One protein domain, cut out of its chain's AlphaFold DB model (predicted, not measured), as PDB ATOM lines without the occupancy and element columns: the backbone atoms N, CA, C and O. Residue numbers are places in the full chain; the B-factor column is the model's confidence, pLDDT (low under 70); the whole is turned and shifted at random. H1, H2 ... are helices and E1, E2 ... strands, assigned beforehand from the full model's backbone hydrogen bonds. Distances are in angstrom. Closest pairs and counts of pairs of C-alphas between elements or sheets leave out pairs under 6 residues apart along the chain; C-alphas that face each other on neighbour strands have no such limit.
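What this domain is: This is residues 3 to 78 and 156 to 212 of the 224 residues of an uncharacterized protein of Corynebacterium aurimucosum (UniProt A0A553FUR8). What shape do these atoms make? They make a rod of mostly lengthwise helices: H1, H3, H5 and H6 form an up-and-down bundle, each running against the one before it in the chain, while H4 extends the rod at one end and H2 slants near the other. What are its parts and size? The 133 printed residues have six named helices, H1 to H6, then one short strand, E1, and the class is mostly helix. The whole is only just compact, close to loose, with a radius of gyration of the C-alphas of 17.0 A and spans of 63 by 25 by 17 A.

Where its parts are: Where is the longest helix? H5, residues 156 to 180, runs 36.6 A from C-alpha 156 at (158.483, 150.447, 152.895) to C-alpha 180 at (125.835, 164.781, 161.097). Where are the others? H1, residues 6 to 28, measures 32.6 A; H2 is residues 35 to 49, H3 51 to 62, H4 65 to 78, H6 191 to 204 and E1 209 to 211.

How they stand to each other: What touches the longest helix? H5 is the hub, touching five helices, among them H6 in a hairpin at a shallow tilt of 25 degrees, with closest C-alphas Val 165 and Ile 197, 5.9 A. H4, with residues 65 to 70 alone, touches H5, with closest C-alphas Val 66 and Ala 162, 5.4 A. Where does the strand lie? E1 pairs with no named strand, and its C-alpha 211 is 5.6 A from C-alpha 68 of H4, their closest. Are the helix backbones complete? Every O i to N i+4 pair is within hydrogen-bond range in H1, H2, H3, H4 and H6, and 20 of 21 are in H5.

The domain as a whole: Where is the cut? Residues 79 to 155 are not printed, and C-alphas 78 and 156 are 17.2 A apart. Where is confidence low? Residues 3 to 4, 183 to 190 and 210 to 212 are under 70.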
ATOM      1  N   GLU A   3     158.889 169.558 165.359       67.94
ATOM      2  CA  GLU A   3     158.644 168.130 165.563       67.94
ATOM      3  C   GLU A   3     157.144 167.877 165.491       67.94
ATOM      4  O   GLU A   3     156.349 168.580 166.122       67.94
ATOM      5  N   PHE A   4     156.748 166.898 164.684       68.62
ATOM      6  CA  PHE A   4     155.364 166.484 164.603       68.62
ATOM      7  C   PHE A   4     155.114 165.346 165.591       68.62
ATOM      8  O   PHE A   4     155.610 164.230 165.417       68.62
ATOM      9  N   ASN A   5     154.315 165.628 166.622       76.88
ATOM     10  CA  ASN A   5     153.882 164.617 167.573       76.88
ATOM     11  C   ASN A   5     152.591 163.942 167.095       76.88
ATOM     12  O   ASN A   5     151.469 164.401 167.313       76.88
ATOM     13  N   PHE A   6     152.780 162.785 166.480       77.12
ATOM     14  CA  PHE A   6     151.735 161.885 166.014       77.12
ATOM     15  C   PHE A   6     150.742 161.471 167.113       77.12
ATOM     16  O   PHE A   6     149.544 161.336 166.842       77.12
ATOM     17  N   LYS A   7     151.173 161.391 168.377       78.75
ATOM     18  CA  LYS A   7     150.277 161.083 169.502       78.75
ATOM     19  C   LYS A   7     149.320 162.222 169.843       78.75
ATOM     20  O   LYS A   7     148.202 161.951 170.291       78.75
ATOM     21  N   ASP A   8     149.704 163.470 169.591       84.06
ATOM     22  CA  ASP A   8     148.827 164.616 169.838       84.06
ATOM     23  C   ASP A   8     147.686 164.643 168.816       84.06
ATOM     24  O   ASP A   8     146.521 164.765 169.197       84.06
ATOM     25  N   ALA A   9     147.989 164.409 167.536       85.56
ATOM     26  CA  ALA A   9     146.973 164.286 166.487       85.56
ATOM     27  C   ALA A   9     145.997 163.130 166.753       85.56
ATOM     28  O   ALA A   9     144.782 163.286 166.608       85.56
ATOM     29  N   TYR A  10     146.512 161.983 167.210       88.19
ATOM     30  CA  TYR A  10     145.674 160.866 167.640       88.19
ATOM     31  C   TYR A  10     144.767 161.243 168.818       88.19
ATOM     32  O   TYR A  10     143.556 161.023 168.770       88.19
ATOM     33  N   SER A  11     145.329 161.861 169.858       87.19
ATOM     34  CA  SER A  11     144.573 162.282 171.043       87.19
ATOM     35  C   SER A  11     143.450 163.252 170.680       87.19
ATOM     36  O   SER A  11     142.331 163.129 171.181       87.19
ATOM     37  N   GLN A  12     143.703 164.176 169.754       87.75
ATOM     38  CA  GLN A  12     142.678 165.087 169.260       87.75
ATOM     39  C   GLN A  12     141.597 164.383 168.440       87.75
ATOM     40  O   GLN A  12     140.416 164.667 168.638       87.75
ATOM     41  N   LEU A  13     141.958 163.415 167.592       89.56
ATOM     42  CA  LEU A  13     140.980 162.589 166.882       89.56
ATOM     43  C   LEU A  13     140.059 161.840 167.861       89.56
ATOM     44  O   LEU A  13     138.844 161.791 167.645       89.56
ATOM     45  N   VAL A  14     140.614 161.288 168.946       89.50
ATOM     46  CA  VAL A  14     139.850 160.614 170.009       89.50
ATOM     47  C   VAL A  14     138.885 161.591 170.678       89.50
ATOM     48  O   VAL A  14     137.692 161.303 170.797       89.50
ATOM     49  N   LEU A  15     139.390 162.743 171.121       89.38
ATOM     50  CA  LEU A  15     138.599 163.748 171.831       89.38
ATOM     51  C   LEU A  15     137.473 164.306 170.956       89.38
ATOM     52  O   LEU A  15     136.330 164.358 171.406       89.38
ATOM     53  N   LEU A  16     137.766 164.642 169.698       89.38
ATOM     54  CA  LEU A  16     136.774 165.127 168.743       89.38
ATOM     55  C   LEU A  16     135.715 164.058 168.460       89.38
ATOM     56  O   LEU A  16     134.519 164.342 168.508       89.38
ATOM     57  N   SER A  17     136.142 162.810 168.246       87.81
ATOM     58  CA  SER A  17     135.226 161.685 168.027       87.81
ATOM     59  C   SER A  17     134.260 161.491 169.196       87.81
ATOM     60  O   SER A  17     133.081 161.223 168.972       87.81
ATOM     61  N   LYS A  18     134.743 161.625 170.438       87.88
ATOM     62  CA  LYS A  18     133.905 161.537 171.644       87.88
ATOM     63  C   LYS A  18     132.946 162.720 171.746       87.88
ATOM     64  O   LYS A  18     131.754 162.512 171.940       87.88
ATOM     65  N   ALA A  19     133.450 163.940 171.568       87.00
ATOM     66  CA  ALA A  19     132.651 165.157 171.670       87.00
ATOM     67  C   ALA A  19     131.498 165.176 170.651       87.00
ATOM     68  O   ALA A  19     130.361 165.497 170.997       87.00
ATOM     69  N   MET A  20     131.769 164.764 169.411       86.00
ATOM     70  CA  MET A  20     130.745 164.650 168.373       86.00
ATOM     71  C   MET A  20     129.756 163.517 168.643       86.00
ATOM     72  O   MET A  20     128.561 163.715 168.447       86.00
ATOM     73  N   ALA A  21     130.211 162.360 169.136       83.81
ATOM     74  CA  ALA A  21     129.308 161.272 169.514       83.81
ATOM     75  C   ALA A  21     128.299 161.721 170.584       83.81
ATOM     76  O   ALA A  21     127.109 161.466 170.436       83.81
ATOM     77  N   THR A  22     128.740 162.486 171.590       85.31
ATOM     78  CA  THR A  22     127.845 163.064 172.605       85.31
ATOM     79  C   THR A  22     126.790 163.993 171.996       85.31
ATOM     80  O   THR A  22     125.634 163.975 172.418       85.31
ATOM     81  N   VAL A  23     127.158 164.804 170.999       84.88
ATOM     82  CA  VAL A  23     126.204 165.672 170.287       84.88
ATOM     83  C   VAL A  23     125.190 164.838 169.504       84.88
ATOM     84  O   VAL A  23     123.988 165.071 169.622       84.88
ATOM     85  N   LEU A  24     125.658 163.844 168.751       82.06
ATOM     86  CA  LEU A  24     124.804 162.964 167.954       82.06
ATOM     87  C   LEU A  24     123.820 162.176 168.832       82.06
ATOM     88  O   LEU A  24     122.634 162.133 168.521       82.06
ATOM     89  N   GLU A  25     124.274 161.621 169.955       83.00
ATOM     90  CA  GLU A  25     123.415 160.914 170.914       83.00
ATOM     91  C   GLU A  25     122.389 161.846 171.564       83.00
ATOM     92  O   GLU A  25     121.220 161.485 171.699       83.00
ATOM     93  N   ARG A  26     122.799 163.068 171.937       83.81
ATOM     94  CA  ARG A  26     121.903 164.055 172.549       83.81
ATOM     95  C   ARG A  26     120.735 164.405 171.631       83.81
ATOM     96  O   ARG A  26     119.600 164.427 172.096       83.81
ATOM     97  N   TYR A  27     121.011 164.715 170.366       82.44
ATOM     98  CA  TYR A  27     119.967 165.125 169.426       82.44
ATOM     99  C   TYR A  27     119.212 163.932 168.830       82.44
ATOM    100  O   TYR A  27     118.017 164.044 168.589       82.44
ATOM    101  N   GLY A  28     119.853 162.776 168.651       77.12
ATOM    102  CA  GLY A  28     119.197 161.580 168.113       77.12
ATOM    103  C   GLY A  28     118.199 160.920 169.045       77.12
ATOM    104  O   GLY A  28     117.225 160.326 168.591       77.12
ATOM    105  N   ASN A  29     118.407 161.066 170.351       78.88
ATOM    106  CA  ASN A  29     117.487 160.558 171.359       78.88
ATOM    107  C   ASN A  29     116.396 161.574 171.736       78.88
ATOM    108  O   ASN A  29     115.586 161.301 172.625       78.88
ATOM    109  N   ASP A  30     116.347 162.744 171.085       82.19
ATOM    110  CA  ASP A  30     115.296 163.728 171.334       82.19
ATOM    111  C   ASP A  30     113.998 163.304 170.635       82.19
ATOM    112  O   ASP A  30     113.811 163.489 169.429       82.19
ATOM    113  N   SER A  31     113.085 162.732 171.421       78.50
ATOM    114  CA  SER A  31     111.777 162.249 170.970       78.50
ATOM    115  C   SER A  31     110.823 163.358 170.519       78.50
ATOM    116  O   SER A  31     109.754 163.061 169.986       78.50
ATOM    117  N   LYS A  32     111.184 164.632 170.722       85.94
ATOM    118  CA  LYS A  32     110.392 165.783 170.268       85.94
ATOM    119  C   LYS A  32     110.697 166.182 168.827       85.94
ATOM    120  O   LYS A  32     109.938 166.960 168.252       85.94
ATOM    121  N   LEU A  33     111.795 165.692 168.256       80.88
ATOM    122  CA  LEU A  33     112.238 166.028 166.908       80.88
ATOM    123  C   LEU A  33     111.917 164.891 165.931       80.88
ATOM    124  O   LEU A  33     111.987 163.711 166.268       80.88
ATOM    125  N   THR A  34     111.587 165.250 164.689       86.19
ATOM    126  CA  THR A  34     111.563 164.288 163.579       86.19
ATOM    127  C   THR A  34     112.990 163.847 163.257       86.19
ATOM    128  O   THR A  34     113.935 164.559 163.576       86.19
ATOM    129  N   GLN A  35     113.172 162.723 162.562       81.69
ATOM    130  CA  GLN A  35     114.512 162.273 162.148       81.69
ATOM    131  C   GLN A  35     115.284 163.346 161.358       81.69
ATOM    132  O   GLN A  35     116.477 163.546 161.583       81.69
ATOM    133  N   GLU A  36     114.597 164.084 160.484       84.19
ATOM    134  CA  GLU A  36     115.171 165.226 159.761       84.19
ATOM    135  C   GLU A  36     115.539 166.380 160.709       84.19
ATOM    136  O   GLU A  36     116.614 166.964 160.584       84.19
ATOM    137  N   GLY A  37     114.686 166.681 161.695       84.81
ATOM    138  CA  GLY A  37     114.946 167.703 162.709       84.81
ATOM    139  C   GLY A  37     116.115 167.357 163.637       84.81
ATOM    140  O   GLY A  37     116.881 168.241 164.008       84.81
ATOM    141  N   GLN A  38     116.295 166.075 163.969       85.19
ATOM    142  CA  GLN A  38     117.429 165.584 164.756       85.19
ATOM    143  C   GLN A  38     118.752 165.781 164.005       85.19
ATOM    144  O   GLN A  38     119.703 166.322 164.572       85.19
ATOM    145  N   ALA A  39     118.801 165.398 162.723       82.81
ATOM    146  CA  ALA A  39     119.976 165.595 161.877       82.81
ATOM    147  C   ALA A  39     120.296 167.090 161.692       82.81
ATOM    148  O   ALA A  39     121.441 167.508 161.867       82.81
ATOM    149  N   ALA A  40     119.281 167.922 161.428       86.75
ATOM    150  CA  ALA A  40     119.457 169.368 161.293       86.75
ATOM    151  C   ALA A  40     120.019 170.010 162.575       86.75
ATOM    152  O   ALA A  40     120.987 170.766 162.505       86.75
ATOM    153  N   ALA A  41     119.475 169.660 163.747       87.19
ATOM    154  CA  ALA A  41     119.932 170.188 165.031       87.19
ATOM    155  C   ALA A  41     121.366 169.744 165.378       87.19
ATOM    156  O   ALA A  41     122.163 170.538 165.886       87.19
ATOM    157  N   ALA A  42     121.721 168.489 165.081       86.00
ATOM    158  CA  ALA A  42     123.074 167.981 165.290       86.00
ATOM    159  C   ALA A  42     124.092 168.692 164.387       86.00
ATOM    160  O   ALA A  42     125.153 169.111 164.863       86.00
ATOM    161  N   LYS A  43     123.755 168.863 163.104       87.50
ATOM    162  CA  LYS A  43     124.571 169.589 162.130       87.50
ATOM    163  C   LYS A  43     124.780 171.045 162.539       87.50
ATOM    164  O   LYS A  43     125.923 171.483 162.640       87.50
ATOM    165  N   GLU A  44     123.704 171.764 162.859       89.19
ATOM    166  CA  GLU A  44     123.771 173.160 163.307       89.19
ATOM    167  C   GLU A  44     124.653 173.302 164.557       89.19
ATOM    168  O   GLU A  44     125.473 174.217 164.657       89.19
ATOM    169  N   HIS A  45     124.551 172.365 165.506       88.94
ATOM    170  CA  HIS A  45     125.410 172.370 166.685       88.94
ATOM    171  C   HIS A  45     126.889 172.180 166.324       88.94
ATOM    172  O   HIS A  45     127.736 172.904 166.849       88.94
ATOM    173  N   CYS A  46     127.205 171.224 165.447       87.50
ATOM    174  CA  CYS A  46     128.579 170.952 165.019       87.50
ATOM    175  C   CYS A  46     129.187 172.139 164.257       87.50
ATOM    176  O   CYS A  46     130.355 172.466 164.472       87.50
ATOM    177  N   GLU A  47     128.396 172.816 163.423       88.12
ATOM    178  CA  GLU A  47     128.793 174.042 162.723       88.12
ATOM    179  C   GLU A  47     129.034 175.195 163.704       88.12
ATOM    180  O   GLU A  47     130.099 175.808 163.680       88.12
ATOM    181  N   ARG A  48     128.097 175.441 164.627       88.62
ATOM    182  CA  ARG A  48     128.192 176.519 165.626       88.62
ATOM    183  C   ARG A  48     129.393 176.363 166.555       88.62
ATOM    184  O   ARG A  48     130.009 177.356 166.932       88.62
ATOM    185  N   VAL A  49     129.693 175.134 166.969       88.12
ATOM    186  CA  VAL A  49     130.833 174.834 167.846       88.12
ATOM    187  C   VAL A  49     132.151 174.821 167.063       88.12
ATOM    188  O   VAL A  49     133.208 175.014 167.650       88.12
ATOM    189  N   GLY A  50     132.109 174.666 165.738       87.69
ATOM    190  CA  GLY A  50     133.302 174.663 164.893       87.69
ATOM    191  C   GLY A  50     133.966 173.291 164.756       87.69
ATOM    192  O   GLY A  50     135.131 173.212 164.375       87.69
ATOM    193  N   TYR A  51     133.245 172.194 165.014       88.69
ATOM    194  CA  TYR A  51     133.788 170.843 164.827       88.69
ATOM    195  C   TYR A  51     134.176 170.566 163.374       88.69
ATOM    196  O   TYR A  51     135.187 169.918 163.138       88.69
ATOM    197  N   ASN A  52     133.444 171.111 162.400       87.12
ATOM    198  CA  ASN A  52     133.789 170.941 160.986       87.12
ATOM    199  C   ASN A  52     135.123 171.616 160.628       87.12
ATOM    200  O   ASN A  52     135.909 171.043 159.883       87.12
ATOM    201  N   ALA A  53     135.423 172.781 161.210       89.00
ATOM    202  CA  ALA A  53     136.723 173.426 161.023       89.00
ATOM    203  C   ALA A  53     137.857 172.580 161.625       89.00
ATOM    204  O   ALA A  53     138.857 172.332 160.958       89.00
ATOM    205  N   LEU A  54     137.660 172.052 162.839       89.38
ATOM    206  CA  LEU A  54     138.616 171.146 163.487       89.38
ATOM    207  C   LEU A  54     138.841 169.849 162.703       89.38
ATOM    208  O   LEU A  54     139.954 169.330 162.683       89.38
ATOM    209  N   ILE A  55     137.800 169.322 162.052       91.12
ATOM    210  CA  ILE A  55     137.924 168.167 161.159       91.12
ATOM    211  C   ILE A  55     138.883 168.485 160.008       91.12
ATOM    212  O   ILE A  55     139.786 167.690 159.750       91.12
ATOM    213  N   GLU A  56     138.725 169.630 159.338       91.25
ATOM    214  CA  GLU A  56     139.621 170.013 158.239       91.25
ATOM    215  C   GLU A  56     141.055 170.266 158.721       91.25
ATOM    216  O   GLU A  56     142.007 169.825 158.073       91.25
ATOM    217  N   GLU A  57     141.230 170.907 159.880       90.38
ATOM    218  CA  GLU A  57     142.554 171.090 160.485       90.38
ATOM    219  C   GLU A  57     143.228 169.737 160.769       90.38
ATOM    220  O   GLU A  57     144.380 169.521 160.387       90.38
ATOM    221  N   LEU A  58     142.496 168.789 161.369       90.31
ATOM    222  CA  LEU A  58     142.999 167.439 161.623       90.31
ATOM    223  C   LEU A  58     143.291 166.677 160.330       90.31
ATOM    224  O   LEU A  58     144.294 165.971 160.272       90.31
ATOM    225  N   ARG A  59     142.475 166.817 159.277       91.44
ATOM    226  CA  ARG A  59     142.778 166.217 157.965       91.44
ATOM    227  C   ARG A  59     144.109 166.725 157.421       91.44
ATOM    228  O   ARG A  59     144.943 165.907 157.044       91.44
ATOM    229  N   GLY A  60     144.322 168.042 157.443       89.88
ATOM    230  CA  GLY A  60     145.578 168.648 156.998       89.88
ATOM    231  C   GLY A  60     146.779 168.172 157.816       89.88
ATOM    232  O   GLY A  60     147.870 167.990 157.285       89.88
ATOM    233  N   VAL A  61     146.566 167.901 159.100       87.88
ATOM    234  CA  VAL A  61     147.567 167.291 159.969       87.88
ATOM    235  C   VAL A  61     147.895 165.847 159.564       87.88
ATOM    236  O   VAL A  61     149.068 165.500 159.439       87.88
ATOM    237  N   TRP A  62     146.890 165.007 159.312       90.12
ATOM    238  CA  TRP A  62     147.113 163.627 158.864       90.12
ATOM    239  C   TRP A  62     147.750 163.554 157.471       90.12
ATOM    240  O   TRP A  62     148.552 162.658 157.224       90.12
ATOM    241  N   ASP A  63     147.487 164.527 156.596       90.19
ATOM    242  CA  ASP A  63     148.140 164.634 155.284       90.19
ATOM    243  C   ASP A  63     149.664 164.853 155.380       90.19
ATOM    244  O   ASP A  63     150.390 164.554 154.431       90.19
ATOM    245  N   MET A  64     150.173 165.304 156.534       88.25
ATOM    246  CA  MET A  64     151.608 165.489 156.773       88.25
ATOM    247  C   MET A  64     152.333 164.216 157.228       88.25
ATOM    248  O   MET A  64     153.559 164.173 157.135       88.25
ATOM    249  N   LEU A  65     151.624 163.170 157.676       88.75
ATOM    250  CA  LEU A  65     152.246 161.949 158.209       88.75
ATOM    251  C   LEU A  65     153.122 161.245 157.162       88.75
ATOM    252  O   LEU A  65     154.293 160.972 157.415       88.75
ATOM    253  N   VAL A  66     152.588 160.990 155.966       91.06
ATOM    254  CA  VAL A  66     153.340 160.294 154.906       91.06
ATOM    255  C   VAL A  66     154.557 161.107 154.432       91.06
ATOM    256  O   VAL A  66     155.649 160.535 154.380       91.06
ATOM    257  N   PRO A  67     154.439 162.417 154.122       89.94
ATOM    258  CA  PRO A  67     155.598 163.251 153.804       89.94
ATOM    259  C   PRO A  67     156.654 163.295 154.913       89.94
ATOM    260  O   PRO A  67     157.838 163.225 154.606       89.94
ATOM    261  N   ALA A  68     156.246 163.376 156.183       88.06
ATOM    262  CA  ALA A  68     157.167 163.407 157.322       88.06
ATOM    263  C   ALA A  68     157.989 162.119 157.436       88.06
ATOM    264  O   ALA A  68     159.206 162.162 157.598       88.06
ATOM    265  N   VAL A  69     157.329 160.964 157.298       90.06
ATOM    266  CA  VAL A  69     157.999 159.658 157.309       90.06
ATOM    267  C   VAL A  69     158.981 159.554 156.146       90.06
ATOM    268  O   VAL A  69     160.125 159.169 156.356       90.06
ATOM    269  N   LYS A  70     158.577 159.946 154.931       90.81
ATOM    270  CA  LYS A  70     159.475 159.933 153.764       90.81
ATOM    271  C   LYS A  70     160.684 160.850 153.962       90.81
ATOM    272  O   LYS A  70     161.804 160.409 153.735       90.81
ATOM    273  N   ALA A  71     160.470 162.067 154.461       89.88
ATOM    274  CA  ALA A  71     161.547 163.008 154.756       89.88
ATOM    275  C   ALA A  71     162.536 162.446 155.791       89.88
ATOM    276  O   ALA A  71     163.743 162.545 155.597       89.88
ATOM    277  N   HIS A  72     162.048 161.782 156.842       88.56
ATOM    278  CA  HIS A  72     162.909 161.120 157.824       88.56
ATOM    279  C   HIS A  72     163.822 160.057 157.183       88.56
ATOM    280  O   HIS A  72     165.025 160.028 157.442       88.56
ATOM    281  N   TYR A  73     163.285 159.208 156.304       90.69
ATOM    282  CA  TYR A  73     164.095 158.208 155.597       90.69
ATOM    283  C   TYR A  73     165.046 158.832 154.561       90.69
ATOM    284  O   TYR A  73     166.158 158.336 154.368       90.69
ATOM    285  N   GLU A  74     164.665 159.941 153.925       90.75
ATOM    286  CA  GLU A  74     165.564 160.724 153.067       90.75
ATOM    287  C   GLU A  74     166.741 161.306 153.862       90.75
ATOM    288  O   GLU A  74     167.886 161.191 153.423       90.75
ATOM    289  N   GLU A  75     166.495 161.847 155.058       89.94
ATOM    290  CA  GLU A  75     167.539 162.333 155.967       89.94
ATOM    291  C   GLU A  75     168.483 161.207 156.410       89.94
ATOM    292  O   GLU A  75     169.702 161.391 156.402       89.94
ATOM    293  N   LEU A  76     167.954 160.018 156.727       91.12
ATOM    294  CA  LEU A  76     168.771 158.841 157.056       91.12
ATOM    295  C   LEU A  76     169.653 158.386 155.887       91.12
ATOM    296  O   LEU A  76     170.745 157.855 156.110       91.12
ATOM    297  N   ARG A  77     169.171 158.579 154.654       92.69
ATOM    298  CA  ARG A  77     169.833 158.188 153.407       92.69
ATOM    299  C   ARG A  77     170.845 159.234 152.923       92.69
ATOM    300  O   ARG A  77     171.812 158.862 152.260       92.69
ATOM    301  N   ALA A  78     170.671 160.512 153.261       92.50
ATOM    302  CA  ALA A  78     171.521 161.610 152.794       92.50
ATOM    303  C   ALA A  78     173.038 161.394 153.019       92.50
ATOM    304  O   ALA A  78     173.807 161.645 152.089       92.50
ATOM    305  N   ASP A 156     159.705 150.808 153.626       90.06
ATOM    306  CA  ASP A 156     158.483 150.447 152.895       90.06
ATOM    307  C   ASP A 156     157.330 150.066 153.834       90.06
ATOM    308  O   ASP A 156     156.180 150.457 153.628       90.06
ATOM    309  N   THR A 157     157.637 149.339 154.914       91.25
ATOM    310  CA  THR A 157     156.633 148.940 155.912       91.25
ATOM    311  C   THR A 157     156.114 150.152 156.685       91.25
ATOM    312  O   THR A 157     154.912 150.272 156.923       91.25
ATOM    313  N   THR A 158     157.001 151.070 157.066       91.12
ATOM    314  CA  THR A 158     156.655 152.263 157.849       91.12
ATOM    315  C   THR A 158     155.880 153.266 157.002       91.12
ATOM    316  O   THR A 158     154.858 153.781 157.449       91.12
ATOM    317  N   VAL A 159     156.297 153.486 155.752       92.88
ATOM    318  CA  VAL A 159     155.592 154.329 154.778       92.88
ATOM    319  C   VAL A 159     154.215 153.742 154.456       92.88
ATOM    320  O   VAL A 159     153.218 154.455 154.550       92.88
ATOM    321  N   GLY A 160     154.113 152.440 154.170       93.25
ATOM    322  CA  GLY A 160     152.818 151.795 153.921       93.25
ATOM    323  C   GLY A 160     151.881 151.831 155.139       93.25
ATOM    324  O   GLY A 160     150.662 151.989 155.010       93.25
ATOM    325  N   THR A 161     152.446 151.753 156.347       92.00
ATOM    326  CA  THR A 161     151.686 151.942 157.591       92.00
ATOM    327  C   THR A 161     151.214 153.387 157.735       92.00
ATOM    328  O   THR A 161     150.048 153.610 158.052       92.00
ATOM    329  N   ALA A 162     152.070 154.368 157.444       92.50
ATOM    330  CA  ALA A 162     151.729 155.789 157.465       92.50
ATOM    331  C   ALA A 162     150.561 156.099 156.515       92.50
ATOM    332  O   ALA A 162     149.608 156.780 156.898       92.50
ATOM    333  N   GLU A 163     150.586 155.542 155.303       94.50
ATOM    334  CA  GLU A 163     149.505 155.663 154.317       94.50
ATOM    335  C   GLU A 163     148.198 155.031 154.820       94.50
ATOM    336  O   GLU A 163     147.120 155.620 154.704       94.50
ATOM    337  N   THR A 164     148.290 153.849 155.434       92.25
ATOM    338  CA  THR A 164     147.138 153.143 156.009       92.25
ATOM    339  C   THR A 164     146.504 153.920 157.156       92.25
ATOM    340  O   THR A 164     145.293 154.137 157.151       92.25
ATOM    341  N   VAL A 165     147.315 154.387 158.102       91.69
ATOM    342  CA  VAL A 165     146.866 155.183 159.246       91.69
ATOM    343  C   VAL A 165     146.236 156.490 158.785       91.69
ATOM    344  O   VAL A 165     145.138 156.819 159.227       91.69
ATOM    345  N   THR A 166     146.880 157.200 157.856       92.69
ATOM    346  CA  THR A 166     146.352 158.446 157.282       92.69
ATOM    347  C   THR A 166     144.977 158.213 156.662       92.69
ATOM    348  O   THR A 166     144.027 158.943 156.944       92.69
ATOM    349  N   ARG A 167     144.830 157.147 155.868       93.44
ATOM    350  CA  ARG A 167     143.553 156.762 155.256       93.44
ATOM    351  C   ARG A 167     142.486 156.427 156.299       93.44
ATOM    352  O   ARG A 167     141.348 156.862 156.147       93.44
ATOM    353  N   PHE A 168     142.824 155.681 157.349       91.31
ATOM    354  CA  PHE A 168     141.883 155.343 158.422       91.31
ATOM    355  C   PHE A 168     141.456 156.565 159.232       91.31
ATOM    356  O   PHE A 168     140.264 156.744 159.482       91.31
ATOM    357  N   ALA A 169     142.399 157.431 159.595       91.31
ATOM    358  CA  ALA A 169     142.114 158.657 160.324       91.31
ATOM    359  C   ALA A 169     141.214 159.595 159.510       91.31
ATOM    360  O   ALA A 169     140.181 160.039 160.013       91.31
ATOM    361  N   LYS A 170     141.538 159.821 158.231       92.38
ATOM    362  CA  LYS A 170     140.700 160.623 157.328       92.38
ATOM    363  C   LYS A 170     139.326 159.994 157.122       92.38
ATOM    364  O   LYS A 170     138.331 160.681 157.299       92.38
ATOM    365  N   GLY A 171     139.247 158.683 156.898       90.50
ATOM    366  CA  GLY A 171     137.964 157.981 156.799       90.50
ATOM    367  C   GLY A 171     137.116 158.098 158.071       90.50
ATOM    368  O   GLY A 171     135.895 158.224 157.994       90.50
ATOM    369  N   ARG A 172     137.736 158.118 159.261       88.81
ATOM    370  CA  ARG A 172     137.017 158.374 160.517       88.81
ATOM    371  C   ARG A 172     136.480 159.802 160.578       88.81
ATOM    372  O   ARG A 172     135.333 159.977 160.985       88.81
ATOM    373  N   LEU A 173     137.280 160.788 160.179       90.69
ATOM    374  CA  LEU A 173     136.874 162.193 160.101       90.69
ATOM    375  C   LEU A 173     135.724 162.398 159.100       90.69
ATOM    376  O   LEU A 173     134.731 163.034 159.436       90.69
ATOM    377  N   ASP A 174     135.801 161.787 157.919       89.75
ATOM    378  CA  ASP A 174     134.747 161.832 156.898       89.75
ATOM    379  C   ASP A 174     133.441 161.246 157.441       89.75
ATOM    380  O   ASP A 174     132.385 161.871 157.364       89.75
ATOM    381  N   ARG A 175     133.530 160.096 158.116       86.50
ATOM    382  CA  ARG A 175     132.376 159.450 158.748       86.50
ATOM    383  C   ARG A 175     131.751 160.308 159.848       86.50
ATOM    384  O   ARG A 175     130.538 160.268 160.032       86.50
ATOM    385  N   LEU A 176     132.547 161.081 160.593       85.38
ATOM    386  CA  LEU A 176     132.026 162.043 161.572       85.38
ATOM    387  C   LEU A 176     131.202 163.147 160.894       85.38
ATOM    388  O   LEU A 176     130.175 163.537 161.445       85.38
ATOM    389  N   VAL A 177     131.607 163.623 159.713       87.00
ATOM    390  CA  VAL A 177     130.828 164.589 158.916       87.00
ATOM    391  C   VAL A 177     129.561 163.947 158.358       87.00
ATOM    392  O   VAL A 177     128.478 164.520 158.461       87.00
ATOM    393  N   GLU A 178     129.661 162.740 157.805       85.50
ATOM    394  CA  GLU A 178     128.511 162.006 157.268       85.50
ATOM    395  C   GLU A 178     127.440 161.765 158.335       85.50
ATOM    396  O   GLU A 178     126.260 162.011 158.089       85.50
ATOM    397  N   MET A 179     127.846 161.356 159.541       79.75
ATOM    398  CA  MET A 179     126.923 161.098 160.649       79.75
ATOM    399  C   MET A 179     126.134 162.336 161.091       79.75
ATOM    400  O   MET A 179     125.046 162.171 161.629       79.75
ATOM    401  N   GLN A 180     126.614 163.559 160.832       80.62
ATOM    402  CA  GLN A 180     125.835 164.781 161.097       80.62
ATOM    403  C   GLN A 180     124.593 164.891 160.207       80.62
ATOM    404  O   GLN A 180     123.634 165.560 160.573       80.62
ATOM    405  N   ASN A 181     124.611 164.263 159.029       78.12
ATOM    406  CA  ASN A 181     123.524 164.335 158.052       78.12
ATOM    407  C   ASN A 181     122.589 163.114 158.114       78.12
ATOM    408  O   ASN A 181     121.661 163.015 157.314       78.12
ATOM    409  N   LEU A 182     122.834 162.174 159.029       70.62
ATOM    410  CA  LEU A 182     122.044 160.957 159.190       70.62
ATOM    411  C   LEU A 182     121.224 161.015 160.490       70.62
ATOM    412  O   LEU A 182     121.655 161.653 161.451       70.62
ATOM    413  N   PRO A 183     120.072 160.319 160.565       61.69
ATOM    414  CA  PRO A 183     119.384 160.109 161.833       61.69
ATOM    415  C   PRO A 183     120.359 159.418 162.798       61.69
ATOM    416  O   PRO A 183     120.924 158.379 162.419       61.69
ATOM    417  N   PRO A 184     120.610 159.954 164.004       58.56
ATOM    418  CA  PRO A 184     121.643 159.388 164.856       58.56
ATOM    419  C   PRO A 184     121.231 157.997 165.337       58.56
ATOM    420  O   PRO A 184     120.062 157.733 165.618       58.56
ATOM    421  N   ARG A 185     122.202 157.087 165.404       59.44
ATOM    422  CA  ARG A 185     122.019 155.720 165.903       59.44
ATOM    423  C   ARG A 185     122.846 155.536 167.167       59.44
ATOM    424  O   ARG A 185     123.929 156.114 167.279       59.44
ATOM    425  N   GLU A 186     122.360 154.705 168.086       54.19
ATOM    426  CA  GLU A 186     123.187 154.165 169.169       54.19
ATOM    427  C   GLU A 186     124.508 153.623 168.588       54.19
ATOM    428  O   GLU A 186     124.509 152.931 167.567       54.19
ATOM    429  N   GLY A 187     125.641 153.970 169.210       55.00
ATOM    430  CA  GLY A 187     126.962 153.502 168.773       55.00
ATOM    431  C   GLY A 187     127.682 154.374 167.731       55.00
ATOM    432  O   GLY A 187     128.580 153.883 167.053       55.00
ATOM    433  N   ALA A 188     127.354 155.669 167.609       55.75
ATOM    434  CA  ALA A 188     128.064 156.613 166.724       55.75
ATOM    435  C   ALA A 188     129.588 156.710 167.006       55.75
ATOM    436  O   ALA A 188     130.410 157.048 166.134       55.75
ATOM    437  N   TYR A 189     130.001 156.373 168.231       64.50
ATOM    438  CA  TYR A 189     131.405 156.208 168.583       64.50
ATOM    439  C   TYR A 189     131.933 154.830 168.143       64.50
ATOM    440  O   TYR A 189     131.732 153.819 168.812       64.50
ATOM    441  N   HIS A 190     132.664 154.796 167.023       68.25
ATOM    442  CA  HIS A 190     133.396 153.607 166.581       68.25
ATOM    443  C   HIS A 190     134.738 153.505 167.305       68.25
ATOM    444  O   HIS A 190     135.772 153.942 166.796       68.25
ATOM    445  N   ASP A 191     134.702 152.911 168.494       73.44
ATOM    446  CA  ASP A 191     135.879 152.708 169.338       73.44
ATOM    447  C   ASP A 191     136.930 151.797 168.679       73.44
ATOM    448  O   ASP A 191     138.126 152.027 168.818       73.44
ATOM    449  N   GLU A 192     136.505 150.800 167.898       79.25
ATOM    450  CA  GLU A 192     137.412 149.843 167.243       79.25
ATOM    451  C   GLU A 192     138.337 150.505 166.214       79.25
ATOM    452  O   GLU A 192     139.546 150.303 166.266       79.25
ATOM    453  N   ALA A 193     137.801 151.365 165.341       77.19
ATOM    454  CA  ALA A 193     138.608 152.078 164.347       77.19
ATOM    455  C   ALA A 193     139.618 153.033 165.009       77.19
ATOM    456  O   ALA A 193     140.749 153.181 164.554       77.19
ATOM    457  N   ILE A 194     139.227 153.668 166.118       85.50
ATOM    458  CA  ILE A 194     140.107 154.555 166.890       85.50
ATOM    459  C   ILE A 194     141.195 153.750 167.615       85.50
ATOM    460  O   ILE A 194     142.343 154.188 167.680       85.50
ATOM    461  N   LYS A 195     140.869 152.565 168.138       87.00
ATOM    462  CA  LYS A 195     141.850 151.648 168.736       87.00
ATOM    463  C   LYS A 195     142.851 151.132 167.710       87.00
ATOM    464  O   LYS A 195     144.038 151.078 168.012       87.00
ATOM    465  N   GLU A 196     142.392 150.794 166.508       86.25
ATOM    466  CA  GLU A 196     143.255 150.335 165.419       86.25
ATOM    467  C   GLU A 196     144.255 151.421 165.005       86.25
ATOM    468  O   GLU A 196     145.454 151.155 164.942       86.25
ATOM    469  N   ILE A 197     143.797 152.667 164.835       87.50
ATOM    470  CA  ILE A 197     144.690 153.814 164.607       87.50
ATOM    471  C   ILE A 197     145.702 153.929 165.754       87.50
ATOM    472  O   ILE A 197     146.901 153.978 165.495       87.50
ATOM    473  N   GLY A 198     145.248 153.903 167.013       86.62
ATOM    474  CA  GLY A 198     146.124 153.999 168.188       86.62
ATOM    475  C   GLY A 198     147.210 152.921 168.223       86.62
ATOM    476  O   GLY A 198     148.376 153.234 168.450       86.62
ATOM    477  N   TYR A 199     146.857 151.673 167.899       88.69
ATOM    478  CA  TYR A 199     147.809 150.564 167.813       88.69
ATOM    479  C   TYR A 199     148.942 150.847 166.819       88.69
ATOM    480  O   TYR A 199     150.113 150.647 167.144       88.69
ATOM    481  N   TYR A 200     148.616 151.325 165.615       86.50
ATOM    482  CA  TYR A 200     149.638 151.658 164.622       86.50
ATOM    483  C   TYR A 200     150.493 152.853 165.054       86.50
ATOM    484  O   TYR A 200     151.708 152.827 164.863       86.50
ATOM    485  N   MET A 201     149.883 153.863 165.677       86.12
ATOM    486  CA  MET A 201     150.600 155.038 166.181       86.12
ATOM    487  C   MET A 201     151.623 154.664 167.249       86.12
ATOM    488  O   MET A 201     152.782 155.055 167.145       86.12
ATOM    489  N   ASP A 202     151.238 153.847 168.227       86.38
ATOM    490  CA  ASP A 202     152.152 153.416 169.286       86.38
ATOM    491  C   ASP A 202     153.241 152.469 168.781       86.38
ATOM    492  O   ASP A 202     154.363 152.491 169.285       86.38
ATOM    493  N   LYS A 203     152.931 151.634 167.786       85.81
ATOM    494  CA  LYS A 203     153.875 150.637 167.278       85.81
ATOM    495  C   LYS A 203     154.905 151.210 166.305       85.81
ATOM    496  O   LYS A 203     156.030 150.719 166.286       85.81
ATOM    497  N   PHE A 204     154.526 152.193 165.486       84.00
ATOM    498  CA  PHE A 204     155.358 152.676 164.374       84.00
ATOM    499  C   PHE A 204     155.740 154.156 164.469       84.00
ATOM    500  O   PHE A 204     156.714 154.557 163.841       84.00
ATOM    501  N   PHE A 205     155.016 154.963 165.251       83.81
ATOM    502  CA  PHE A 205     155.183 156.422 165.313       83.81
ATOM    503  C   PHE A 205     155.268 156.921 166.763       83.81
ATOM    504  O   PHE A 205     154.724 157.967 167.121       83.81
ATOM    505  N   ALA A 206     155.918 156.131 167.625       73.31
ATOM    506  CA  ALA A 206     156.063 156.444 169.043       73.31
ATOM    507  C   ALA A 206     156.953 157.668 169.298       73.31
ATOM    508  O   ALA A 206     156.740 158.370 170.290       73.31
ATOM    509  N   GLU A 207     157.927 157.895 168.418       76.00
ATOM    510  CA  GLU A 207     158.841 159.031 168.456       76.00
ATOM    511  C   GLU A 207     158.353 160.140 167.508       76.00
ATOM    512  O   GLU A 207     157.837 159.841 166.425       76.00
ATOM    513  N   PRO A 208     158.486 161.423 167.896       75.12
ATOM    514  CA  PRO A 208     158.194 162.537 167.005       75.12
ATOM    515  C   PRO A 208     159.083 162.491 165.760       75.12
ATOM    516  O   PRO A 208     160.274 162.198 165.863       75.12
ATOM    517  N   LEU A 209     158.525 162.833 164.596       76.44
ATOM    518  CA  LEU A 209     159.323 162.973 163.375       76.44
ATOM    519  C   LEU A 209     159.561 164.447 163.045       76.44
ATOM    520  O   LEU A 209     158.684 165.287 163.298       76.44
ATOM    521  N   PRO A 210     160.719 164.775 162.452       67.44
ATOM    522  CA  PRO A 210     160.974 166.116 161.965       67.44
ATOM    523  C   PRO A 210     159.989 166.467 160.848       67.44
ATOM    524  O   PRO A 210     159.748 165.690 159.925       67.44
ATOM    525  N   VAL A 211     159.424 167.671 160.920       67.62
ATOM    526  CA  VAL A 211     158.618 168.244 159.843       67.62
ATOM    527  C   VAL A 211     158.996 169.691 159.571       67.62
ATOM    528  O   VAL A 211     159.455 170.447 160.434       67.62
ATOM    529  N   THR A 212     158.756 170.110 158.333       59.56
ATOM    530  CA  THR A 212     158.989 171.485 157.884       59.56
ATOM    531  C   THR A 212     157.971 172.462 158.472       59.56
ATOM    532  O   THR A 212     158.320 173.608 158.755       59.56
TER     533      THR A 212